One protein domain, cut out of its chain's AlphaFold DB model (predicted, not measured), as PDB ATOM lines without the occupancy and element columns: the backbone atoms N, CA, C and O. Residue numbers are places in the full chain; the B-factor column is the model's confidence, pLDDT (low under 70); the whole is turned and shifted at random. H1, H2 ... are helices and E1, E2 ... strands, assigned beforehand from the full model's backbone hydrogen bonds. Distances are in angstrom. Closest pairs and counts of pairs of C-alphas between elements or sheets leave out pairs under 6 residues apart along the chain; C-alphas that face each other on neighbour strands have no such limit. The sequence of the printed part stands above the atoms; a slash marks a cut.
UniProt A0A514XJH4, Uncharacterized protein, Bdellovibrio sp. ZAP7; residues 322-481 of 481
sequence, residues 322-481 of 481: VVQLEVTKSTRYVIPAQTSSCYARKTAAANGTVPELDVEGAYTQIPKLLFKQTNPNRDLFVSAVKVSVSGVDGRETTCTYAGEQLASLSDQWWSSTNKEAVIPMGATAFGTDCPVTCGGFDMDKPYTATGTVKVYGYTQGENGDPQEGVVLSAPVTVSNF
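This is residues 322 to 481 of the 481 residues of an uncharacterized protein of Bdellovibrio sp. ZAP7 (UniProt A0A514XJH4). A long, twisted sheet of E4, E5, E6, E9 and E10 makes one wall of a sandwich, and two small sheets, E1-E3-E7 and E2-E8, face it and make the other wall. H1, held by two long links, lies off at the margin, while little H2 sits beside the large sheet's strands. The 160 printed residues, mostly strand in class, hold two named helices and ten named strands in the order E1 H1 E2 E3 E4 E5 H2 E6 E7 E8 E9 E10; each pair of neighbour strands is antiparallel, and the large sheet is branched. The whole is compact, with a radius of gyration of the C-alphas of 16.3 A, and spans 54 by 37 by 22 A.

In the large sheet E4, residues 378 to 390, bends by 59 degrees at residue 383. E5, residues 396 to 402, and E6, residues 420 to 423, lie on one side of E4, and E9, residues 447 to 461, on the other side. E4 and E5 form a hairpin, with N 387 and O 399 at 2.8 A; N 382 and O 421 of E4 and E6 are at 2.7 A, and N 386 and O 454 of E4 and E9 at 2.8 A, each within hydrogen-bond range. E9 and E10, residues 468 to 480, form another hairpin, with N 449 and O 478 at 2.7 A. The three sheets form a stack of sheets, face to face in turn. E1, residues 323 to 327, E3, residues 369 to 373, and E7, residues 429 to 431, make the second sheet, with N 324 and O 372 at 2.7 A and N 371 and O 430 at 2.7 A; its part facing the large sheet is 8.7 A away, centre to centre. E2, residues 363 to 366, runs on into E3 at 24 degrees and pairs with E8, residues 436 to 439, with N 366 and O 436 at 2.7 A; that sheet's facing part is 7.5 A away. H2, residues 403 to 407, stands at the large sheet's level, at a height of 1.7 A. H1, residues 342 to 351, is not on the large sheet and only just touches H2, with 3 pairs of C-alphas within 8 A, the closest being those of Tyr 343 and Gln 405 at 5.7 A. In H1 and H2 every O i to N i+4 pair is within hydrogen-bond range.

E1 begins at C-alpha 323, (9.279, 68.042, 61.804). E9 is 44.0 A from first to last C-alpha, E10 38.2 A, E4 34.1 A, E5 19.5 A and H1 14.3 A. E10 ends at C-alpha 480, (-17.298, 68.318, 47.628).

The C-alphas of Asp 444 and Asn 463, the two farthest apart, are 53.8 A apart. The printed part has no cut; the links E1 to H1, H1 to E2 and H2 to E6 are long. Mean pLDDT of the printed part is 84.2, and residues 322, 329 to 333, 418, 443, 466 and 468 are under 70.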
ATOM      1  N   VAL A 322      13.124  66.409  61.657       60.44
ATOM      2  CA  VAL A 322      12.939  67.320  62.793       60.44
ATOM      3  C   VAL A 322      11.475  67.723  62.925       60.44
ATOM      4  O   VAL A 322      11.036  67.987  64.035       60.44
ATOM      5  N   VAL A 323      10.705  67.719  61.828       70.06
ATOM      6  CA  VAL A 323       9.279  68.042  61.804       70.06
ATOM      7  C   VAL A 323       8.485  67.079  60.910       70.06
ATOM      8  O   VAL A 323       8.881  66.787  59.790       70.06
ATOM      9  N   GLN A 324       7.336  66.604  61.380       82.81
ATOM     10  CA  GLN A 324       6.304  65.915  60.603       82.81
ATOM     11  C   GLN A 324       5.210  66.907  60.204       82.81
ATOM     12  O   GLN A 324       4.836  67.776  60.990       82.81
ATOM     13  N   LEU A 325       4.674  66.762  58.993       86.50
ATOM     14  CA  LEU A 325       3.534  67.542  58.520       86.50
ATOM     15  C   LEU A 325       2.269  66.685  58.563       86.50
ATOM     16  O   LEU A 325       2.179  65.668  57.879       86.50
ATOM     17  N   GLU A 326       1.277  67.131  59.319       86.88
ATOM     18  CA  GLU A 326      -0.074  66.590  59.308       86.88
ATOM     19  C   GLU A 326      -1.039  67.621  58.725       86.88
ATOM     20  O   GLU A 326      -1.053  68.792  59.103       86.88
ATOM     21  N   VAL A 327      -1.882  67.175  57.796       82.25
ATOM     22  CA  VAL A 327      -2.999  67.976  57.291       82.25
ATOM     23  C   VAL A 327      -4.245  67.513  58.035       82.25
ATOM     24  O   VAL A 327      -4.670  66.363  57.900       82.25
ATOM     25  N   THR A 328      -4.811  68.387  58.868       75.25
ATOM     26  CA  THR A 328      -5.980  68.048  59.695       75.25
ATOM     27  C   THR A 328      -7.148  67.616  58.800       75.25
ATOM     28  O   THR A 328      -7.423  68.275  57.810       75.25
ATOM     29  N   LYS A 329      -7.892  66.547  59.107       65.62
ATOM     30  CA  LYS A 329      -9.109  66.228  58.332       65.62
ATOM     31  C   LYS A 329     -10.185  67.289  58.602       65.62
ATOM     32  O   LYS A 329     -10.589  67.480  59.742       65.62
ATOM     33  N   SER A 330     -10.674  67.949  57.564       55.66
ATOM     34  CA  SER A 330     -11.853  68.826  57.569       55.66
ATOM     35  C   SER A 330     -13.001  68.227  56.742       55.66
ATOM     36  O   SER A 330     -12.836  67.257  56.000       55.66
ATOM     37  N   THR A 331     -14.196  68.770  56.954       53.38
ATOM     38  CA  THR A 331     -15.485  68.273  56.456       53.38
ATOM     39  C   THR A 331     -16.154  69.208  55.443       53.38
ATOM     40  O   THR A 331     -17.218  68.865  54.935       53.38
ATOM     41  N   ARG A 332     -15.573  70.378  55.126       59.69
ATOM     42  CA  ARG A 332     -16.090  71.317  54.107       59.69
ATOM     43  C   ARG A 332     -14.947  72.039  53.411       59.69
ATOM     44  O   ARG A 332     -14.099  72.601  54.101       59.69
ATOM     45  N   TYR A 333     -14.936  72.042  52.078       66.75
ATOM     46  CA  TYR A 333     -13.737  72.465  51.353       66.75
ATOM     47  C   TYR A 333     -13.926  73.321  50.123       66.75
ATOM     48  O   TYR A 333     -12.951  73.925  49.698       66.75
ATOM     49  N   VAL A 334     -15.125  73.430  49.569       71.88
ATOM     50  CA  VAL A 334     -15.338  74.315  48.427       71.88
ATOM     51  C   VAL A 334     -15.855  75.640  48.927       71.88
ATOM     52  O   VAL A 334     -16.830  75.681  49.677       71.88
ATOM     53  N   ILE A 335     -15.199  76.719  48.521       73.44
ATOM     54  CA  ILE A 335     -15.688  78.065  48.775       73.44
ATOM     55  C   ILE A 335     -16.807  78.334  47.749       73.44
ATOM     56  O   ILE A 335     -16.520  78.419  46.555       73.44
ATOM     57  N   PRO A 336     -18.083  78.426  48.171       70.75
ATOM     58  CA  PRO A 336     -19.217  78.470  47.243       70.75
ATOM     59  C   PRO A 336     -19.403  79.838  46.569       70.75
ATOM     60  O   PRO A 336     -20.167  79.961  45.621       70.75
ATOM     61  N   ALA A 337     -18.736  80.874  47.074       80.62
ATOM     62  CA  ALA A 337     -18.791  82.244  46.579       80.62
ATOM     63  C   ALA A 337     -17.451  82.932  46.852       80.62
ATOM     64  O   ALA A 337     -16.640  82.402  47.608       80.62
ATOM     65  N   GLN A 338     -17.219  84.113  46.283       87.31
ATOM     66  CA  GLN A 338     -16.006  84.872  46.587       87.31
ATOM     67  C   GLN A 338     -15.836  85.062  48.106       87.31
ATOM     68  O   GLN A 338     -16.799  85.318  48.833       87.31
ATOM     69  N   THR A 339     -14.611  84.920  48.599       90.81
ATOM     70  CA  THR A 339     -14.270  85.113  50.012       90.81
ATOM     71  C   THR A 339     -12.927  85.818  50.141       90.81
ATOM     72  O   THR A 339     -12.191  85.961  49.173       90.81
ATOM     73  N   SER A 340     -12.597  86.254  51.351       92.25
ATOM     74  CA  SER A 340     -11.290  86.830  51.659       92.25
ATOM     75  C   SER A 340     -10.319  85.751  52.121       92.25
ATOM     76  O   SER A 340     -10.653  84.954  53.013       92.25
ATOM     77  N   SER A 341      -9.104  85.775  51.587       92.12
ATOM     78  CA  SER A 341      -7.945  85.024  52.049       92.12
ATOM     79  C   SER A 341      -7.533  85.464  53.453       92.12
ATOM     80  O   SER A 341      -7.956  86.500  53.979       92.12
ATOM     81  N   CYS A 342      -6.667  84.678  54.083       91.50
ATOM     82  CA  CYS A 342      -6.095  85.045  55.375       91.50
ATOM     83  C   CYS A 342      -5.254  86.320  55.303       91.50
ATOM     84  O   CYS A 342      -5.307  87.138  56.221       91.50
ATOM     85  N   TYR A 343      -4.562  86.538  54.186       92.88
ATOM     86  CA  TYR A 343      -3.805  87.757  53.943       92.88
ATOM     87  C   TYR A 343      -4.719  88.987  53.876       92.88
ATOM     88  O   TYR A 343      -4.489  89.957  54.603       92.88
ATOM     89  N   ALA A 344      -5.801  88.926  53.092       92.31
ATOM     90  CA  ALA A 344      -6.766  90.020  52.982       92.31
ATOM     91  C   ALA A 344      -7.436  90.335  54.330       92.31
ATOM     92  O   ALA A 344      -7.538  91.502  54.716       92.31
ATOM     93  N   ARG A 345      -7.829  89.307  55.097       93.44
ATOM     94  CA  ARG A 345      -8.435  89.493  56.430       93.44
ATOM     95  C   ARG A 345      -7.483  90.155  57.418       93.44
ATOM     96  O   ARG A 345      -7.890  91.094  58.099       93.44
ATOM     97  N   LYS A 346      -6.231  89.693  57.499       90.38
ATOM     98  CA  LYS A 346      -5.246  90.270  58.425       90.38
ATOM     99  C   LYS A 346      -4.857  91.693  58.038       90.38
ATOM    100  O   LYS A 346      -4.794  92.555  58.908       90.38
ATOM    101  N   THR A 347      -4.670  91.955  56.745       91.06
ATOM    102  CA  THR A 347      -4.368  93.302  56.234       91.06
ATOM    103  C   THR A 347      -5.484  94.283  56.586       91.06
ATOM    104  O   THR A 347      -5.224  95.380  57.075       91.06
ATOM    105  N   ALA A 348      -6.737  93.874  56.400       93.88
ATOM    106  CA  ALA A 348      -7.883  94.707  56.723       93.88
ATOM    107  C   ALA A 348      -8.051  94.936  58.231       93.88
ATOM    108  O   ALA A 348      -8.279  96.067  58.654       93.88
ATOM    109  N   ALA A 349      -7.853  93.899  59.052       92.56
ATOM    110  CA  ALA A 349      -7.873  94.033  60.508       92.56
ATOM    111  C   ALA A 349      -6.797  95.010  61.015       92.56
ATOM    112  O   ALA A 349      -7.095  95.855  61.856       92.56
ATOM    113  N   ALA A 350      -5.577  94.945  60.470       90.19
ATOM    114  CA  ALA A 350      -4.481  95.848  60.831       90.19
ATOM    115  C   ALA A 350      -4.764  97.317  60.464       90.19
ATOM    116  O   ALA A 350      -4.339  98.222  61.177       90.19
ATOM    117  N   ASN A 351      -5.510  97.550  59.382       94.75
ATOM    118  CA  ASN A 351      -5.827  98.889  58.879       94.75
ATOM    119  C   ASN A 351      -7.200  99.417  59.335       94.75
ATOM    120  O   ASN A 351      -7.566 100.537  58.984       94.75
ATOM    121  N   GLY A 352      -7.983  98.626  60.077       95.38
ATOM    122  CA  GLY A 352      -9.360  98.975  60.441       95.38
ATOM    123  C   GLY A 352     -10.314  99.061  59.241       95.38
ATOM    124  O   GLY A 352     -11.254  99.855  59.265       95.38
ATOM    125  N   THR A 353     -10.076  98.280  58.183       96.69
ATOM    126  CA  THR A 353     -10.888  98.258  56.953       96.69
ATOM    127  C   THR A 353     -11.670  96.950  56.800       96.69
ATOM    128  O   THR A 353     -11.522  96.010  57.579       96.69
ATOM    129  N   VAL A 354     -12.529  96.878  55.778       94.50
ATOM    130  CA  VAL A 354     -13.210  95.634  55.386       94.50
ATOM    131  C   VAL A 354     -12.247  94.765  54.555       94.50
ATOM    132  O   VAL A 354     -11.563  95.316  53.690       94.50
ATOM    133  N   PRO A 355     -12.162  93.441  54.795       95.44
ATOM    134  CA  PRO A 355     -11.369  92.527  53.973       95.44
ATOM    135  C   PRO A 355     -11.803  92.520  52.506       95.44
ATOM    136  O   PRO A 355     -12.989  92.398  52.208       95.44
ATOM    137  N   GLU A 356     -10.836  92.600  51.595       94.25
ATOM    138  CA  GLU A 356     -11.080  92.412  50.162       94.25
ATOM    139  C   GLU A 356     -11.452  90.951  49.869       94.25
ATOM    140  O   GLU A 356     -10.953  90.030  50.520       94.25
ATOM    141  N   LEU A 357     -12.364  90.729  48.922       93.81
ATOM    142  CA  LEU A 357     -12.731  89.395  48.443       93.81
ATOM    143  C   LEU A 357     -11.761  88.979  47.329       93.81
ATOM    144  O   LEU A 357     -12.035  89.183  46.151       93.81
ATOM    145  N   ASP A 358     -10.613  88.430  47.713       90.50
ATOM    146  CA  ASP A 358      -9.489  88.091  46.827       90.50
ATOM    147  C   ASP A 358      -9.406  86.596  46.464       90.50
ATOM    148  O   ASP A 358      -8.512  86.179  45.729       90.50
ATOM    149  N   VAL A 359     -10.328  85.774  46.967       88.50
ATOM    150  CA  VAL A 359     -10.444  84.355  46.618       88.50
ATOM    151  C   VAL A 359     -11.744  84.140  45.861       88.50
ATOM    152  O   VAL A 359     -12.829  84.368  46.399       88.50
ATOM    153  N   GLU A 360     -11.641  83.682  44.615       86.62
ATOM    154  CA  GLU A 360     -12.807  83.390  43.785       86.62
ATOM    155  C   GLU A 360     -13.596  82.168  44.286       86.62
ATOM    156  O   GLU A 360     -13.119  81.357  45.086       86.62
ATOM    157  N   GLY A 361     -14.837  82.034  43.807       82.06
ATOM    158  CA  GLY A 361     -15.616  80.816  44.022       82.06
ATOM    159  C   GLY A 361     -14.896  79.580  43.469       82.06
ATOM    160  O   GLY A 361     -14.036  79.677  42.597       82.06
ATOM    161  N   ALA A 362     -15.244  78.409  44.001       80.12
ATOM    162  CA  ALA A 362     -14.699  77.110  43.601       80.12
ATOM    163  C   ALA A 362     -13.193  76.891  43.887       80.12
ATOM    164  O   ALA A 362     -12.568  75.925  43.435       80.12
ATOM    165  N   TYR A 363     -12.606  77.734  44.737       85.12
ATOM    166  CA  TYR A 363     -11.345  77.423  45.400       85.12
ATOM    167  C   TYR A 363     -11.549  76.370  46.491       85.12
ATOM    168  O   TYR A 363     -12.567  76.343  47.189       85.12
ATOM    169  N   THR A 364     -10.546  75.512  46.652       84.31
ATOM    170  CA  THR A 364     -10.485  74.544  47.739       84.31
ATOM    171  C   THR A 364      -9.832  75.165  48.969       84.31
ATOM    172  O   THR A 364      -8.776  75.783  48.874       84.31
ATOM    173  N   GLN A 365     -10.404  74.950  50.147       87.94
ATOM    174  CA  GLN A 365      -9.722  75.177  51.415       87.94
ATOM    175  C   GLN A 365      -8.970  73.915  51.818       87.94
ATOM    176  O   GLN A 365      -9.548  72.853  51.988       87.94
ATOM    177  N   ILE A 366      -7.668  74.028  52.004       86.31
ATOM    178  CA  ILE A 366      -6.881  73.066  52.749       86.31
ATOM    179  C   ILE A 366      -6.924  73.499  54.210       86.31
ATOM    180  O   ILE A 366      -6.672  74.666  54.524       86.31
ATOM    181  N   PRO A 367      -7.293  72.584  55.112       84.69
ATOM    182  CA  PRO A 367      -7.425  72.894  56.522       84.69
ATOM    183  C   PRO A 367      -6.066  73.225  57.137       84.69
ATOM    184  O   PRO A 367      -5.020  73.152  56.492       84.69
ATOM    185  N   LYS A 368      -6.102  73.606  58.413       89.19
ATOM    186  CA  LYS A 368      -4.915  74.008  59.164       89.19
ATOM    187  C   LYS A 368      -3.811  72.961  59.037       89.19
ATOM    188  O   LYS A 368      -4.056  71.764  59.243       89.19
ATOM    189  N   LEU A 369      -2.620  73.438  58.691       91.44
ATOM    190  CA  LEU A 369      -1.417  72.620  58.641       91.44
ATOM    191  C   LEU A 369      -0.902  72.477  60.062       91.44
ATOM    192  O   LEU A 369      -0.771  73.483  60.757       91.44
ATOM    193  N   LEU A 370      -0.635  71.247  60.484       91.75
ATOM    194  CA  LEU A 370      -0.066  70.937  61.784       91.75
ATOM    195  C   LEU A 370       1.352  70.404  61.589       91.75
ATOM    196  O   LEU A 370       1.575  69.368  60.969       91.75
ATOM    197  N   PHE A 371       2.312  71.118  62.145       89.81
ATOM    198  CA  PHE A 371       3.716  70.761  62.193       89.81
ATOM    199  C   PHE A 371       3.990  70.097  63.539       89.81
ATOM    200  O   PHE A 371       3.791  70.719  64.577       89.81
ATOM    201  N   LYS A 372       4.418  68.837  63.553       88.25
ATOM    202  CA  LYS A 372       4.821  68.129  64.776       88.25
ATOM    203  C   LYS A 372       6.325  68.002  64.811       88.25
ATOM    204  O   LYS A 372       6.898  67.303  63.982       88.25
ATOM    205  N   GLN A 373       6.968  68.664  65.754       82.00
ATOM    206  CA  GLN A 373       8.412  68.612  65.864       82.00
ATOM    207  C   GLN A 373       8.841  67.308  66.545       82.00
ATOM    208  O   GLN A 373       8.392  66.991  67.642       82.00
ATOM    209  N   THR A 374       9.690  66.525  65.888       80.44
ATOM    210  CA  THR A 374      10.245  65.278  66.430       80.44
ATOM    211  C   THR A 374      11.568  65.513  67.161       80.44
ATOM    212  O   THR A 374      11.888  64.767  68.082       80.44
ATOM    213  N   ASN A 375      12.316  66.558  66.787       81.62
ATOM    214  CA  ASN A 375      13.544  66.964  67.463       81.62
ATOM    215  C   ASN A 375      13.339  68.345  68.099       81.62
ATOM    216  O   ASN A 375      13.446  69.350  67.393       81.62
ATOM    217  N   PRO A 376      13.059  68.416  69.413       83.88
ATOM    218  CA  PRO A 376      12.725  69.661  70.091       83.88
ATOM    219  C   PRO A 376      13.920  70.603  70.271       83.88
ATOM    220  O   PRO A 376      13.707  71.661  70.834       83.88
ATOM    221  N   ASN A 377      15.133  70.261  69.815       86.56
ATOM    222  CA  ASN A 377      16.360  71.047  70.030       86.56
ATOM    223  C   ASN A 377      16.771  71.902  68.812       86.56
ATOM    224  O   ASN A 377      17.930  72.293  68.688       86.56
ATOM    225  N   ARG A 378      15.864  72.121  67.855       86.44
ATOM    226  CA  ARG A 378      16.130  72.916  66.646       86.44
ATOM    227  C   ARG A 378      14.954  73.832  66.343       86.44
ATOM    228  O   ARG A 378      13.820  73.439  66.554       86.44
ATOM    229  N   ASP A 379      15.188  75.006  65.794       90.06
ATOM    230  CA  ASP A 379      14.120  75.792  65.177       90.06
ATOM    231  C   ASP A 379      13.797  75.212  63.790       90.06
ATOM    232  O   ASP A 379      14.702  74.746  63.090       90.06
ATOM    233  N   LEU A 380      12.529  75.253  63.365       90.31
ATOM    234  CA  LEU A 380      12.142  75.050  61.964       90.31
ATOM    235  C   LEU A 380      11.783  76.397  61.340       90.31
ATOM    236  O   LEU A 380      10.812  77.036  61.738       90.31
ATOM    237  N   PHE A 381      12.502  76.757  60.285       90.25
ATOM    238  CA  PHE A 381      12.208  77.900  59.435       90.25
ATOM    239  C   PHE A 381      11.462  77.421  58.196       90.25
ATOM    240  O   PHE A 381      11.981  76.629  57.412       90.25
ATOM    241  N   VAL A 382      10.236  77.893  58.007       90.69
ATOM    242  CA  VAL A 382       9.409  77.646  56.830       90.69
ATOM    243  C   VAL A 382       9.530  78.842  55.893       90.69
ATOM    244  O   VAL A 382       9.192  79.973  56.242       90.69
ATOM    245  N   SER A 383       9.994  78.567  54.678       86.69
ATOM    246  CA  SER A 383      10.178  79.561  53.613       86.69
ATOM    247  C   SER A 383       9.003  79.586  52.636       86.69
ATOM    248  O   SER A 383       8.636  80.644  52.121       86.69
ATOM    249  N   ALA A 384       8.388  78.425  52.386       89.62
ATOM    250  CA  ALA A 384       7.232  78.318  51.512       89.62
ATOM    251  C   ALA A 384       6.368  77.093  51.821       89.62
ATOM    252  O   ALA A 384       6.864  76.021  52.172       89.62
ATOM    253  N   VAL A 385       5.071  77.229  51.566       92.88
ATOM    254  CA  VAL A 385       4.124  76.116  51.482       92.88
ATOM    255  C   VAL A 385       3.596  76.050  50.054       92.88
ATOM    256  O   VAL A 385       3.053  77.026  49.542       92.88
ATOM    257  N   LYS A 386       3.744  74.897  49.403       92.56
ATOM    258  CA  LYS A 386       3.132  74.606  48.109       92.56
ATOM    259  C   LYS A 386       2.037  73.579  48.274       92.56
ATOM    260  O   LYS A 386       2.233  72.529  48.873       92.56
ATOM    261  N   VAL A 387       0.899  73.879  47.688       91.69
ATOM    262  CA  VAL A 387      -0.244  72.993  47.616       91.69
ATOM    263  C   VAL A 387      -0.441  72.631  46.162       91.69
ATOM    264  O   VAL A 387      -0.631  73.530  45.356       91.69
ATOM    265  N   SER A 388      -0.445  71.345  45.851       90.19
ATOM    266  CA  SER A 388      -0.808  70.818  44.540       90.19
ATOM    267  C   SER A 388      -2.068  69.982  44.675       90.19
ATOM    268  O   SER A 388      -2.070  69.018  45.437       90.19
ATOM    269  N   VAL A 389      -3.129  70.320  43.947       88.62
ATOM    270  CA  VAL A 389      -4.385  69.552  43.927       88.62
ATOM    271  C   VAL A 389      -4.722  69.203  42.485       88.62
ATOM    272  O   VAL A 389      -4.643  70.066  41.616       88.62
ATOM    273  N   SER A 390      -5.098  67.951  42.226       86.12
ATOM    274  CA  SER A 390      -5.568  67.514  40.907       86.12
ATOM    275  C   SER A 390      -7.093  67.475  40.866       86.12
ATOM    276  O   SER A 390      -7.715  66.741  41.639       86.12
ATOM    277  N   GLY A 391      -7.689  68.274  39.981       80.00
ATOM    278  CA  GLY A 391      -9.132  68.322  39.746       80.00
ATOM    279  C   GLY A 391      -9.664  67.090  39.006       80.00
ATOM    280  O   GLY A 391      -8.907  66.252  38.513       80.00
ATOM    281  N   VAL A 392     -10.993  66.984  38.892       75.94
ATOM    282  CA  VAL A 392     -11.661  65.880  38.164       75.94
ATOM    283  C   VAL A 392     -11.372  65.857  36.667       75.94
ATOM    284  O   VAL A 392     -11.478  64.815  36.027       75.94
ATOM    285  N   ASP A 393     -11.012  67.002  36.101       80.19
ATOM    286  CA  ASP A 393     -10.621  67.146  34.703       80.19
ATOM    287  C   ASP A 393      -9.165  66.715  34.449       80.19
ATOM    288  O   ASP A 393      -8.705  66.728  33.302       80.19
ATOM    289  N   GLY A 394      -8.451  66.309  35.506       80.62
ATOM    290  CA  GLY A 394      -7.043  65.940  35.479       80.62
ATOM    291  C   GLY A 394      -6.095  67.138  35.437       80.62
ATOM    292  O   GLY A 394      -4.893  66.932  35.275       80.62
ATOM    293  N   ARG A 395      -6.593  68.379  35.561       82.50
ATOM    294  CA  ARG A 395      -5.725  69.552  35.692       82.50
ATOM    295  C   ARG A 395      -5.199  69.642  37.119       82.50
ATOM    296  O   ARG A 395      -5.955  69.546  38.083       82.50
ATOM    297  N   GLU A 396      -3.893  69.838  37.243       87.06
ATOM    298  CA  GLU A 396      -3.243  70.128  38.516       87.06
ATOM    299  C   GLU A 396      -3.173  71.643  38.710       87.06
ATOM    300  O   GLU A 396      -2.697  72.369  37.835       87.06
ATOM    301  N   THR A 397      -3.618  72.110  39.871       88.00
ATOM    302  CA  THR A 397      -3.439  73.494  40.305       88.00
ATOM    303  C   THR A 397      -2.440  73.521  41.446       88.00
ATOM    304  O   THR A 397      -2.623  72.832  42.455       88.00
ATOM    305  N   THR A 398      -1.401  74.346  41.301       89.81
ATOM    306  CA  THR A 398      -0.397  74.564  42.342       89.81
ATOM    307  C   THR A 398      -0.498  75.974  42.905       89.81
ATOM    308  O   THR A 398      -0.327  76.955  42.184       89.81
ATOM    309  N   CYS A 399      -0.692  76.080  44.215       92.44
ATOM    310  CA  CYS A 399      -0.722  77.343  44.942       92.44
ATOM    311  C   CYS A 399       0.493  77.438  45.854       92.44
ATOM    312  O   CYS A 399       0.842  76.474  46.535       92.44
ATOM    313  N   THR A 400       1.150  78.596  45.859       92.12
ATOM    314  CA  THR A 400       2.370  78.828  46.638       92.12
ATOM    315  C   THR A 400       2.135  79.948  47.638       92.12
ATOM    316  O   THR A 400       1.700  81.025  47.256       92.12
ATOM    317  N   TYR A 401       2.466  79.684  48.898       92.88
ATOM    318  CA  TYR A 401       2.403  80.616  50.015       92.88
ATOM    319  C   TYR A 401       3.824  80.897  50.481       92.88
ATOM    320  O   TYR A 401       4.485  80.008  51.018       92.88
ATOM    321  N   ALA A 402       4.288  82.121  50.261       88.38
ATOM    322  CA  ALA A 402       5.600  82.608  50.675       88.38
ATOM    323  C   ALA A 402       5.491  84.079  51.110       88.38
ATOM    324  O   ALA A 402       4.481  84.735  50.836       88.38
ATOM    325  N   GLY A 403       6.513  84.598  51.792       88.38
ATOM    326  CA  GLY A 403       6.536  85.995  52.238       88.38
ATOM    327  C   GLY A 403       5.307  86.363  53.080       88.38
ATOM    328  O   GLY A 403       4.884  85.603  53.946       88.38
ATOM    329  N   GLU A 404       4.683  87.503  52.788       87.88
ATOM    330  CA  GLU A 404       3.539  88.014  53.560       87.88
ATOM    331  C   GLU A 404       2.290  87.106  53.490       87.88
ATOM    332  O   GLU A 404       1.499  87.046  54.434       87.88
ATOM    333  N   GLN A 405       2.126  86.314  52.422       89.62
ATOM    334  CA  GLN A 405       1.058  85.307  52.376       89.62
ATOM    335  C   GLN A 405       1.309  84.177  53.375       89.62
ATOM    336  O   GLN A 405       0.373  83.730  54.037       89.62
ATOM    337  N   LEU A 406       2.563  83.742  53.517       91.50
ATOM    338  CA  LEU A 406       2.966  82.749  54.514       91.50
ATOM    339  C   LEU A 406       2.846  83.310  55.940       91.50
ATOM    340  O   LEU A 406       2.299  82.638  56.818       91.50
ATOM    341  N   ALA A 407       3.262  84.563  56.147       89.94
ATOM    342  CA  ALA A 407       3.070  85.306  57.394       89.94
ATOM    343  C   ALA A 407       1.601  85.323  57.825       89.94
ATOM    344  O   ALA A 407       1.265  85.172  58.999       89.94
ATOM    345  N   SER A 408       0.695  85.444  56.854       92.56
ATOM    346  CA  SER A 408      -0.734  85.495  57.138       92.56
ATOM    347  C   SER A 408      -1.331  84.183  57.655       92.56
ATOM    348  O   SER A 408      -2.424  84.202  58.218       92.56
ATOM    349  N   LEU A 409      -0.634  83.050  57.517       92.88
ATOM    350  CA  LEU A 409      -1.186  81.751  57.904       92.88
ATOM    351  C   LEU A 409      -1.186  81.514  59.419       92.88
ATOM    352  O   LEU A 409      -2.015  80.737  59.889       92.88
ATOM    353  N   SER A 410      -0.318  82.176  60.189       91.56
ATOM    354  CA  SER A 410      -0.360  82.145  61.657       91.56
ATOM    355  C   SER A 410       0.137  83.449  62.277       91.56
ATOM    356  O   SER A 410       1.023  84.102  61.739       91.56
ATOM    357  N   ASP A 411      -0.478  83.850  63.388       85.81
ATOM    358  CA  ASP A 411      -0.092  85.021  64.183       85.81
ATOM    359  C   ASP A 411       1.127  84.759  65.077       85.81
ATOM    360  O   ASP A 411       1.750  85.702  65.556       85.81
ATOM    361  N   GLN A 412       1.478  83.489  65.306       85.19
ATOM    362  CA  GLN A 412       2.445  83.101  66.338       85.19
ATOM    363  C   GLN A 412       3.819  82.688  65.800       85.19
ATOM    364  O   GLN A 412       4.751  82.581  66.591       85.19
ATOM    365  N   TRP A 413       3.971  82.470  64.488       85.69
ATOM    366  CA  TRP A 413       5.240  81.989  63.919       85.69
ATOM    367  C   TRP A 413       6.048  83.011  63.127       85.69
ATOM    368  O   TRP A 413       7.167  82.715  62.733       85.69
ATOM    369  N   TRP A 414       5.524  84.191  62.803       87.69
ATOM    370  CA  TRP A 414       6.214  85.039  61.829       87.69
ATOM    371  C   TRP A 414       7.351  85.845  62.463       87.69
ATOM    372  O   TRP A 414       7.113  86.719  63.297       87.69
ATOM    373  N   SER A 415       8.586  85.607  62.018       81.56
ATOM    374  CA  SER A 415       9.728  86.457  62.353       81.56
ATOM    375  C   SER A 415       9.730  87.686  61.450       81.56
ATOM    376  O   SER A 415      10.054  87.614  60.262       81.56
ATOM    377  N   SER A 416       9.389  88.845  62.016       74.50
ATOM    378  CA  SER A 416       9.418  90.125  61.297       74.50
ATOM    379  C   SER A 416      10.828  90.513  60.838       74.50
ATOM    380  O   SER A 416      10.962  91.159  59.798       74.50
ATOM    381  N   THR A 417      11.855  90.082  61.578       74.88
ATOM    382  CA  THR A 417      13.273  90.342  61.294       74.88
ATOM    383  C   THR A 417      13.753  89.593  60.056       74.88
ATOM    384  O   THR A 417      14.362  90.200  59.180       74.88
ATOM    385  N   ASN A 418      13.449  88.294  59.959       69.75
ATOM    386  CA  ASN A 418      13.959  87.442  58.877       69.75
ATOM    387  C   ASN A 418      12.951  87.238  57.742       69.75
ATOM    388  O   ASN A 418      13.316  86.691  56.708       69.75
ATOM    389  N   LYS A 419      11.702  87.699  57.910       78.19
ATOM    390  CA  LYS A 419      10.600  87.488  56.957       78.19
ATOM    391  C   LYS A 419      10.375  86.003  56.649       78.19
ATOM    392  O   LYS A 419      10.142  85.620  55.505       78.19
ATOM    393  N   GLU A 420      10.425  85.188  57.697       82.12
ATOM    394  CA  GLU A 420      10.249  83.737  57.645       82.12
ATOM    395  C   GLU A 420       9.296  83.277  58.751       82.12
ATOM    396  O   GLU A 420       9.196  83.905  59.810       82.12
ATOM    397  N   ALA A 421       8.597  82.168  58.510       88.31
ATOM    398  CA  ALA A 421       7.809  81.503  59.538       88.31
ATOM    399  C   ALA A 421       8.730  80.602  60.370       88.31
ATOM    400  O   ALA A 421       9.460  79.790  59.814       88.31
ATOM    401  N   VAL A 422       8.701  80.742  61.688       91.94
ATOM    402  CA  VAL A 422       9.582  80.070  62.641       91.94
ATOM    403  C   VAL A 422       8.734  79.276  63.619       91.94
ATOM    404  O   VAL A 422       7.887  79.825  64.323       91.94
ATOM    405  N   ILE A 423       8.983  77.976  63.677       89.94
ATOM    406  CA  ILE A 423       8.483  77.111  64.738       89.94
ATOM    407  C   ILE A 423       9.641  76.947  65.720       89.94
ATOM    408  O   ILE A 423      10.652  76.342  65.347       89.94
ATOM    409  N   PRO A 424       9.534  77.538  66.923       89.44
ATOM    410  CA  PRO A 424      10.652  77.603  67.839       89.44
ATOM    411  C   PRO A 424      10.962  76.231  68.429       89.44
ATOM    412  O   PRO A 424      10.073  75.411  68.672       89.44
ATOM    413  N   MET A 425      12.234  76.037  68.736       88.81
ATOM    414  CA  MET A 425      12.758  74.961  69.552       88.81
ATOM    415  C   MET A 425      11.880  74.726  70.796       88.81
ATOM    416  O   MET A 425      11.444  75.659  71.472       88.81
ATOM    417  N   GLY A 426      11.598  73.458  71.097       87.25
ATOM    418  CA  GLY A 426      10.740  73.030  72.202       87.25
ATOM    419  C   GLY A 426       9.239  72.987  71.885       87.25
ATOM    420  O   GLY A 426       8.482  72.403  72.668       87.25
ATOM    421  N   ALA A 427       8.785  73.531  70.751       88.69
ATOM    422  CA  ALA A 427       7.391  73.406  70.332       88.69
ATOM    423  C   ALA A 427       7.073  71.951  69.948       88.69
ATOM    424  O   ALA A 427       7.632  71.405  69.007       88.69
ATOM    425  N   THR A 428       6.152  71.295  70.656       84.19
ATOM    426  CA  THR A 428       5.782  69.892  70.369       84.19
ATOM    427  C   THR A 428       4.857  69.762  69.158       84.19
ATOM    428  O   THR A 428       4.919  68.781  68.414       84.19
ATOM    429  N   ALA A 429       4.007  70.762  68.939       87.00
ATOM    430  CA  ALA A 429       3.183  70.896  67.753       87.00
ATOM    431  C   ALA A 429       2.890  72.376  67.483       87.00
ATOM    432  O   ALA A 429       2.703  73.157  68.416       87.00
ATOM    433  N   PHE A 430       2.811  72.747  66.211       88.88
ATOM    434  CA  PHE A 430       2.525  74.104  65.775       88.88
ATOM    435  C   PHE A 430       1.539  74.087  64.610       88.88
ATOM    436  O   PHE A 430       1.713  73.321  63.668       88.88
ATOM    437  N   GLY A 431       0.483  74.892  64.672       90.38
ATOM    438  CA  GLY A 431      -0.587  74.893  63.676       90.38
ATOM    439  C   GLY A 431      -0.697  76.225  62.948       90.38
ATOM    440  O   GLY A 431      -0.467  77.270  63.548       90.38
ATOM    441  N   THR A 432      -1.122  76.219  61.685       93.00
ATOM    442  CA  THR A 432      -1.608  77.461  61.071       93.00
ATOM    443  C   THR A 432      -2.921  77.891  61.733       93.00
ATOM    444  O   THR A 432      -3.789  77.072  62.038       93.00
ATOM    445  N   ASP A 433      -3.114  79.192  61.937       91.56
ATOM    446  CA  ASP A 433      -4.370  79.756  62.452       91.56
ATOM    447  C   ASP A 433      -5.465  79.767  61.386       91.56
ATOM    448  O   ASP A 433      -6.661  79.833  61.685       91.56
ATOM    449  N   CYS A 434      -5.032  79.638  60.137       90.19
ATOM    450  CA  CYS A 434      -5.788  79.957  58.953       90.19
ATOM    451  C   CYS A 434      -5.701  78.823  57.914       90.19
ATOM    452  O   CYS A 434      -4.640  78.196  57.787       90.19
ATOM    453  N   PRO A 435      -6.795  78.522  57.184       90.50
ATOM    454  CA  PRO A 435      -6.755  77.554  56.097       90.50
ATOM    455  C   PRO A 435      -5.964  78.106  54.908       90.50
ATOM    456  O   PRO A 435      -5.949  79.309  54.646       90.50
ATOM    457  N   VAL A 436      -5.345  77.201  54.162       91.25
ATOM    458  CA  VAL A 436      -4.664  77.503  52.905       91.25
ATOM    459  C   VAL A 436      -5.683  77.378  51.774       91.25
ATOM    460  O   VAL A 436      -6.336  76.353  51.654       91.25
ATOM    461  N   THR A 437      -5.855  78.386  50.929       91.56
ATOM    462  CA  THR A 437      -6.767  78.320  49.775       91.56
ATOM    463  C   THR A 437      -6.027  77.920  48.499       91.56
ATOM    464  O   THR A 437      -4.993  78.487  48.160       91.56
ATOM    465  N   CYS A 438      -6.524  76.941  47.759       88.94
ATOM    466  CA  CYS A 438      -5.950  76.579  46.473       88.94
ATOM    467  C   CYS A 438      -7.017  76.109  45.498       88.94
ATOM    468  O   CYS A 438      -7.858  75.305  45.874       88.94
ATOM    469  N   GLY A 439      -7.028  76.588  44.260       81.38
ATOM    470  CA  GLY A 439      -8.038  76.146  43.302       81.38
ATOM    471  C   GLY A 439      -8.275  77.112  42.155       81.38
ATOM    472  O   GLY A 439      -7.329  77.709  41.651       81.38
ATOM    473  N   GLY A 440      -9.537  77.179  41.728       76.12
ATOM    474  CA  GLY A 440      -9.952  77.640  40.398       76.12
ATOM    475  C   GLY A 440     -10.489  76.492  39.532       76.12
ATOM    476  O   GLY A 440     -10.360  76.520  38.311       76.12
ATOM    477  N   PHE A 441     -11.024  75.443  40.161       75.75
ATOM    478  CA  PHE A 441     -11.676  74.344  39.455       75.75
ATOM    479  C   PHE A 441     -13.135  74.723  39.193       75.75
ATOM    480  O   PHE A 441     -13.743  75.385  40.020       75.75
ATOM    481  N   ASP A 442     -13.714  74.285  38.082       70.88
ATOM    482  CA  ASP A 442     -15.155  74.413  37.847       70.88
ATOM    483  C   ASP A 442     -15.874  73.223  38.507       70.88
ATOM    484  O   ASP A 442     -15.544  72.067  38.221       70.88
ATOM    485  N   MET A 443     -16.765  73.479  39.472       67.12
ATOM    486  CA  MET A 443     -17.212  72.456  40.437       67.12
ATOM    487  C   MET A 443     -18.722  72.373  40.608       67.12
ATOM    488  O   MET A 443     -19.233  72.201  41.714       67.12
ATOM    489  N   ASP A 444     -19.425  72.367  39.480       75.56
ATOM    490  CA  ASP A 444     -20.871  72.135  39.393       75.56
ATOM    491  C   ASP A 444     -21.325  70.720  39.822       75.56
ATOM    492  O   ASP A 444     -22.519  70.408  39.791       75.56
ATOM    493  N   LYS A 445     -20.405  69.815  40.188       75.88
ATOM    494  CA  LYS A 445     -20.703  68.415  40.540       75.88
ATOM    495  C   LYS A 445     -19.948  67.961  41.794       75.88
ATOM    496  O   LYS A 445     -18.833  68.436  42.024       75.88
ATOM    497  N   PRO A 446     -20.496  67.003  42.570       80.00
ATOM    498  CA  PRO A 446     -19.761  66.346  43.645       80.00
ATOM    499  C   PRO A 446     -18.467  65.726  43.120       80.00
ATOM    500  O   PRO A 446     -18.455  65.105  42.053       80.00
ATOM    501  N   TYR A 447     -17.377  65.874  43.866       79.50
ATOM    502  CA  TYR A 447     -16.087  65.320  43.469       79.50
ATOM    503  C   TYR A 447     -15.186  65.025  44.666       79.50
ATOM    504  O   TYR A 447     -15.400  65.508  45.775       79.50
ATOM    505  N   THR A 448     -14.151  64.221  44.426       81.44
ATOM    506  CA  THR A 448     -13.022  64.049  45.341       81.44
ATOM    507  C   THR A 448     -11.731  64.270  44.566       81.44
ATOM    508  O   THR A 448     -11.430  63.527  43.639       81.44
ATOM    509  N   ALA A 449     -10.989  65.306  44.939       80.12
ATOM    510  CA  ALA A 449      -9.651  65.592  44.460       80.12
ATOM    511  C   ALA A 449      -8.619  65.090  45.473       80.12
ATOM    512  O   ALA A 449      -8.832  65.119  46.688       80.12
ATOM    513  N   THR A 450      -7.476  64.646  44.966       83.00
ATOM    514  CA  THR A 450      -6.309  64.321  45.788       83.00
ATOM    515  C   THR A 450      -5.166  65.247  45.414       83.00
ATOM    516  O   THR A 450      -5.124  65.822  44.322       83.00
ATOM    517  N   GLY A 451      -4.264  65.457  46.358       87.38
ATOM    518  CA  GLY A 451      -3.187  66.410  46.220       87.38
ATOM    519  C   GLY A 451      -2.056  66.150  47.195       87.38
ATOM    520  O   GLY A 451      -2.076  65.204  47.986       87.38
ATOM    521  N   THR A 452      -1.073  67.037  47.158       86.88
ATOM    522  CA  THR A 452       0.059  67.047  48.080       86.88
ATOM    523  C   THR A 452       0.289  68.451  48.619       86.88
ATOM    524  O   THR A 452       0.209  69.441  47.891       86.88
ATOM    525  N   VAL A 453       0.585  68.540  49.912       90.00
ATOM    526  CA  VAL A 453       1.126  69.741  50.542       90.00
ATOM    527  C   VAL A 453       2.618  69.519  50.725       90.00
ATOM    528  O   VAL A 453       3.016  68.578  51.409       90.00
ATOM    529  N   LYS A 454       3.432  70.379  50.116       87.44
ATOM    530  CA  LYS A 454       4.885  70.413  50.274       87.44
ATOM    531  C   LYS A 454       5.298  71.653  51.051       87.44
ATOM    532  O   LYS A 454       4.962  72.766  50.655       87.44
ATOM    533  N   VAL A 455       6.053  71.476  52.122       88.19
ATOM    534  CA  VAL A 455       6.597  72.575  52.928       88.19
ATOM    535  C   VAL A 455       8.097  72.612  52.720       88.19
ATOM    536  O   VAL A 455       8.760  71.590  52.872       88.19
ATOM    537  N   TYR A 456       8.612  73.787  52.378       84.56
ATOM    538  CA  TYR A 456      10.026  74.037  52.139       84.56
ATOM    539  C   TYR A 456      10.578  74.901  53.261       84.56
ATOM    540  O   TYR A 456       9.998  75.934  53.612       84.56
ATOM    541  N   GLY A 457      11.722  74.508  53.792       87.31
ATOM    542  CA  GLY A 457      12.325  75.183  54.922       87.31
ATOM    543  C   GLY A 457      13.722  74.685  55.225       87.31
ATOM    544  O   GLY A 457      14.341  73.987  54.420       87.31
ATOM    545  N   TYR A 458      14.199  75.031  56.408       85.19
ATOM    546  CA  TYR A 458      15.426  74.501  56.976       85.19
ATOM    547  C   TYR A 458      15.331  74.466  58.500       85.19
ATOM    548  O   TYR A 458      14.468  75.116  59.087       85.19
ATOM    549  N   THR A 459      16.204  73.705  59.155       86.00
ATOM    550  CA  THR A 459      16.292  73.696  60.622       86.00
ATOM    551  C   THR A 459      17.631  74.216  61.114       86.00
ATOM    552  O   THR A 459      18.667  73.954  60.494       86.00
ATOM    553  N   GLN A 460      17.621  74.910  62.250       86.12
ATOM    554  CA  GLN A 460      18.801  75.544  62.851       86.12
ATOM    555  C   GLN A 460      18.903  75.167  64.335       86.12
ATOM    556  O   GLN A 460      17.885  75.102  65.015       86.12
ATOM    557  N   GLY A 461      20.107  74.868  64.829       84.88
ATOM    558  CA  GLY A 461      20.356  74.630  66.262       84.88
ATOM    559  C   GLY A 461      20.606  75.924  67.051       84.88
ATOM    560  O   GLY A 461      20.779  76.987  66.452       84.88
ATOM    561  N   GLU A 462      20.705  75.820  68.386       81.44
ATOM    562  CA  GLU A 462      20.886  76.949  69.331       81.44
ATOM    563  C   GLU A 462      22.064  77.887  68.998       81.44
ATOM    564  O   GLU A 462      22.025  79.069  69.329       81.44
ATOM    565  N   ASN A 463      23.101  77.389  68.316       81.50
ATOM    566  CA  ASN A 463      24.328  78.144  68.022       81.50
ATOM    567  C   ASN A 463      24.443  78.608  66.564       81.50
ATOM    568  O   ASN A 463      25.529  78.960  66.103       81.50
ATOM    569  N   GLY A 464      23.340  78.586  65.815       71.62
ATOM    570  CA  GLY A 464      23.373  78.880  64.387       71.62
ATOM    571  C   GLY A 464      24.067  77.793  63.563       71.62
ATOM    572  O   GLY A 464      24.647  78.094  62.520       71.62
ATOM    573  N   ASP A 465      23.998  76.547  64.043       70.12
ATOM    574  CA  ASP A 465      24.510  75.349  63.378       70.12
ATOM    575  C   ASP A 465      24.071  75.269  61.905       70.12
ATOM    576  O   ASP A 465      23.030  75.832  61.538       70.12
ATOM    577  N   PRO A 466      24.845  74.572  61.046       54.97
ATOM    578  CA  PRO A 466      24.573  74.495  59.618       54.97
ATOM    579  C   PRO A 466      23.112  74.144  59.326       54.97
ATOM    580  O   PRO A 466      22.554  73.178  59.853       54.97
ATOM    581  N   GLN A 467      22.506  74.962  58.464       74.00
ATOM    582  CA  GLN A 467      21.119  74.826  58.046       74.00
ATOM    583  C   GLN A 467      20.924  73.489  57.325       74.00
ATOM    584  O   GLN A 467      21.554  73.223  56.300       74.00
ATOM    585  N   GLU A 468      20.023  72.657  57.839       67.12
ATOM    586  CA  GLU A 468      19.593  71.440  57.150       67.12
ATOM    587  C   GLU A 468      18.304  71.729  56.401       67.12
ATOM    588  O   GLU A 468      17.296  72.054  57.025       67.12
ATOM    589  N   GLY A 469      18.339  71.626  55.072       71.62
ATOM    590  CA  GLY A 469      17.155  71.813  54.241       71.62
ATOM    591  C   GLY A 469      16.081  70.774  54.564       71.62
ATOM    592  O   GLY A 469      16.356  69.577  54.611       71.62
ATOM    593  N   VAL A 470      14.849  71.240  54.746       76.00
ATOM    594  CA  VAL A 470      13.684  70.416  55.065       76.00
ATOM    595  C   VAL A 470      12.661  70.530  53.939       76.00
ATOM    596  O   VAL A 470      12.238  71.628  53.573       76.00
ATOM    597  N   VAL A 471      12.240  69.377  53.412       78.62
ATOM    598  CA  VAL A 471      11.079  69.264  52.524       78.62
ATOM    599  C   VAL A 471      10.093  68.287  53.148       78.62
ATOM    600  O   VAL A 471      10.310  67.077  53.124       78.62
ATOM    601  N   LEU A 472       9.004  68.805  53.714       82.88
ATOM    602  CA  LEU A 472       7.923  67.973  54.245       82.88
ATOM    603  C   LEU A 472       6.882  67.762  53.158       82.88
ATOM    604  O   LEU A 472       6.567  68.696  52.426       82.88
ATOM    605  N   SER A 473       6.324  66.559  53.071       81.75
ATOM    606  CA  SER A 473       5.246  66.250  52.138       81.75
ATOM    607  C   SER A 473       4.145  65.495  52.862       81.75
ATOM    608  O   SER A 473       4.414  64.488  53.512       81.75
ATOM    609  N   ALA A 474       2.907  65.961  52.724       85.19
ATOM    610  CA  ALA A 474       1.729  65.285  53.249       85.19
ATOM    611  C   ALA A 474       0.656  65.175  52.156       85.19
ATOM    612  O   ALA A 474       0.445  66.140  51.413       85.19
ATOM    613  N   PRO A 475      -0.025  64.024  52.027       82.31
ATOM    614  CA  PRO A 475      -1.159  63.913  51.123       82.31
ATOM    615  C   PRO A 475      -2.319  64.772  51.631       82.31
ATOM    616  O   PRO A 475      -2.538  64.903  52.837       82.31
ATOM    617  N   VAL A 476      -3.097  65.321  50.704       85.25
ATOM    618  CA  VAL A 476      -4.362  65.993  51.004       85.25
ATOM    619  C   VAL A 476      -5.469  65.407  50.137       85.25
ATOM    620  O   VAL A 476      -5.277  65.149  48.950       85.25
ATOM    621  N   THR A 477      -6.636  65.200  50.737       81.75
ATOM    622  CA  THR A 477      -7.852  64.793  50.032       81.75
ATOM    623  C   THR A 477      -8.915  65.845  50.266       81.75
ATOM    624  O   THR A 477      -9.148  66.271  51.398       81.75
ATOM    625  N   VAL A 478      -9.553  66.253  49.180       78.38
ATOM    626  CA  VAL A 478     -10.526  67.332  49.131       78.38
ATOM    627  C   VAL A 478     -11.784  66.756  48.516       78.38
ATOM    628  O   VAL A 478     -11.735  66.263  47.396       78.38
ATOM    629  N   SER A 479     -12.908  66.843  49.212       79.31
ATOM    630  CA  SER A 479     -14.186  66.381  48.675       79.31
ATOM    631  C   SER A 479     -15.232  67.488  48.727       79.31
ATOM    632  O   SER A 479     -15.282  68.257  49.689       79.31
ATOM    633  N   ASN A 480     -16.070  67.534  47.694       75.19
ATOM    634  CA  ASN A 480     -17.298  68.318  47.628       75.19
ATOM    635  C   ASN A 480     -18.467  67.344  47.502       75.19
ATOM    636  O   ASN A 480     -18.461  66.521  46.582       75.19
ATOM    637  N   PHE A 481     -19.414  67.412  48.436       71.38
ATOM    638  CA  PHE A 481     -20.561  66.507  48.514       71.38
ATOM    639  C   PHE A 481     -21.857  67.239  48.218       71.38
ATOM    640  O   PHE A 481     -22.024  68.356  48.761       71.38
TER     641      PHE A 481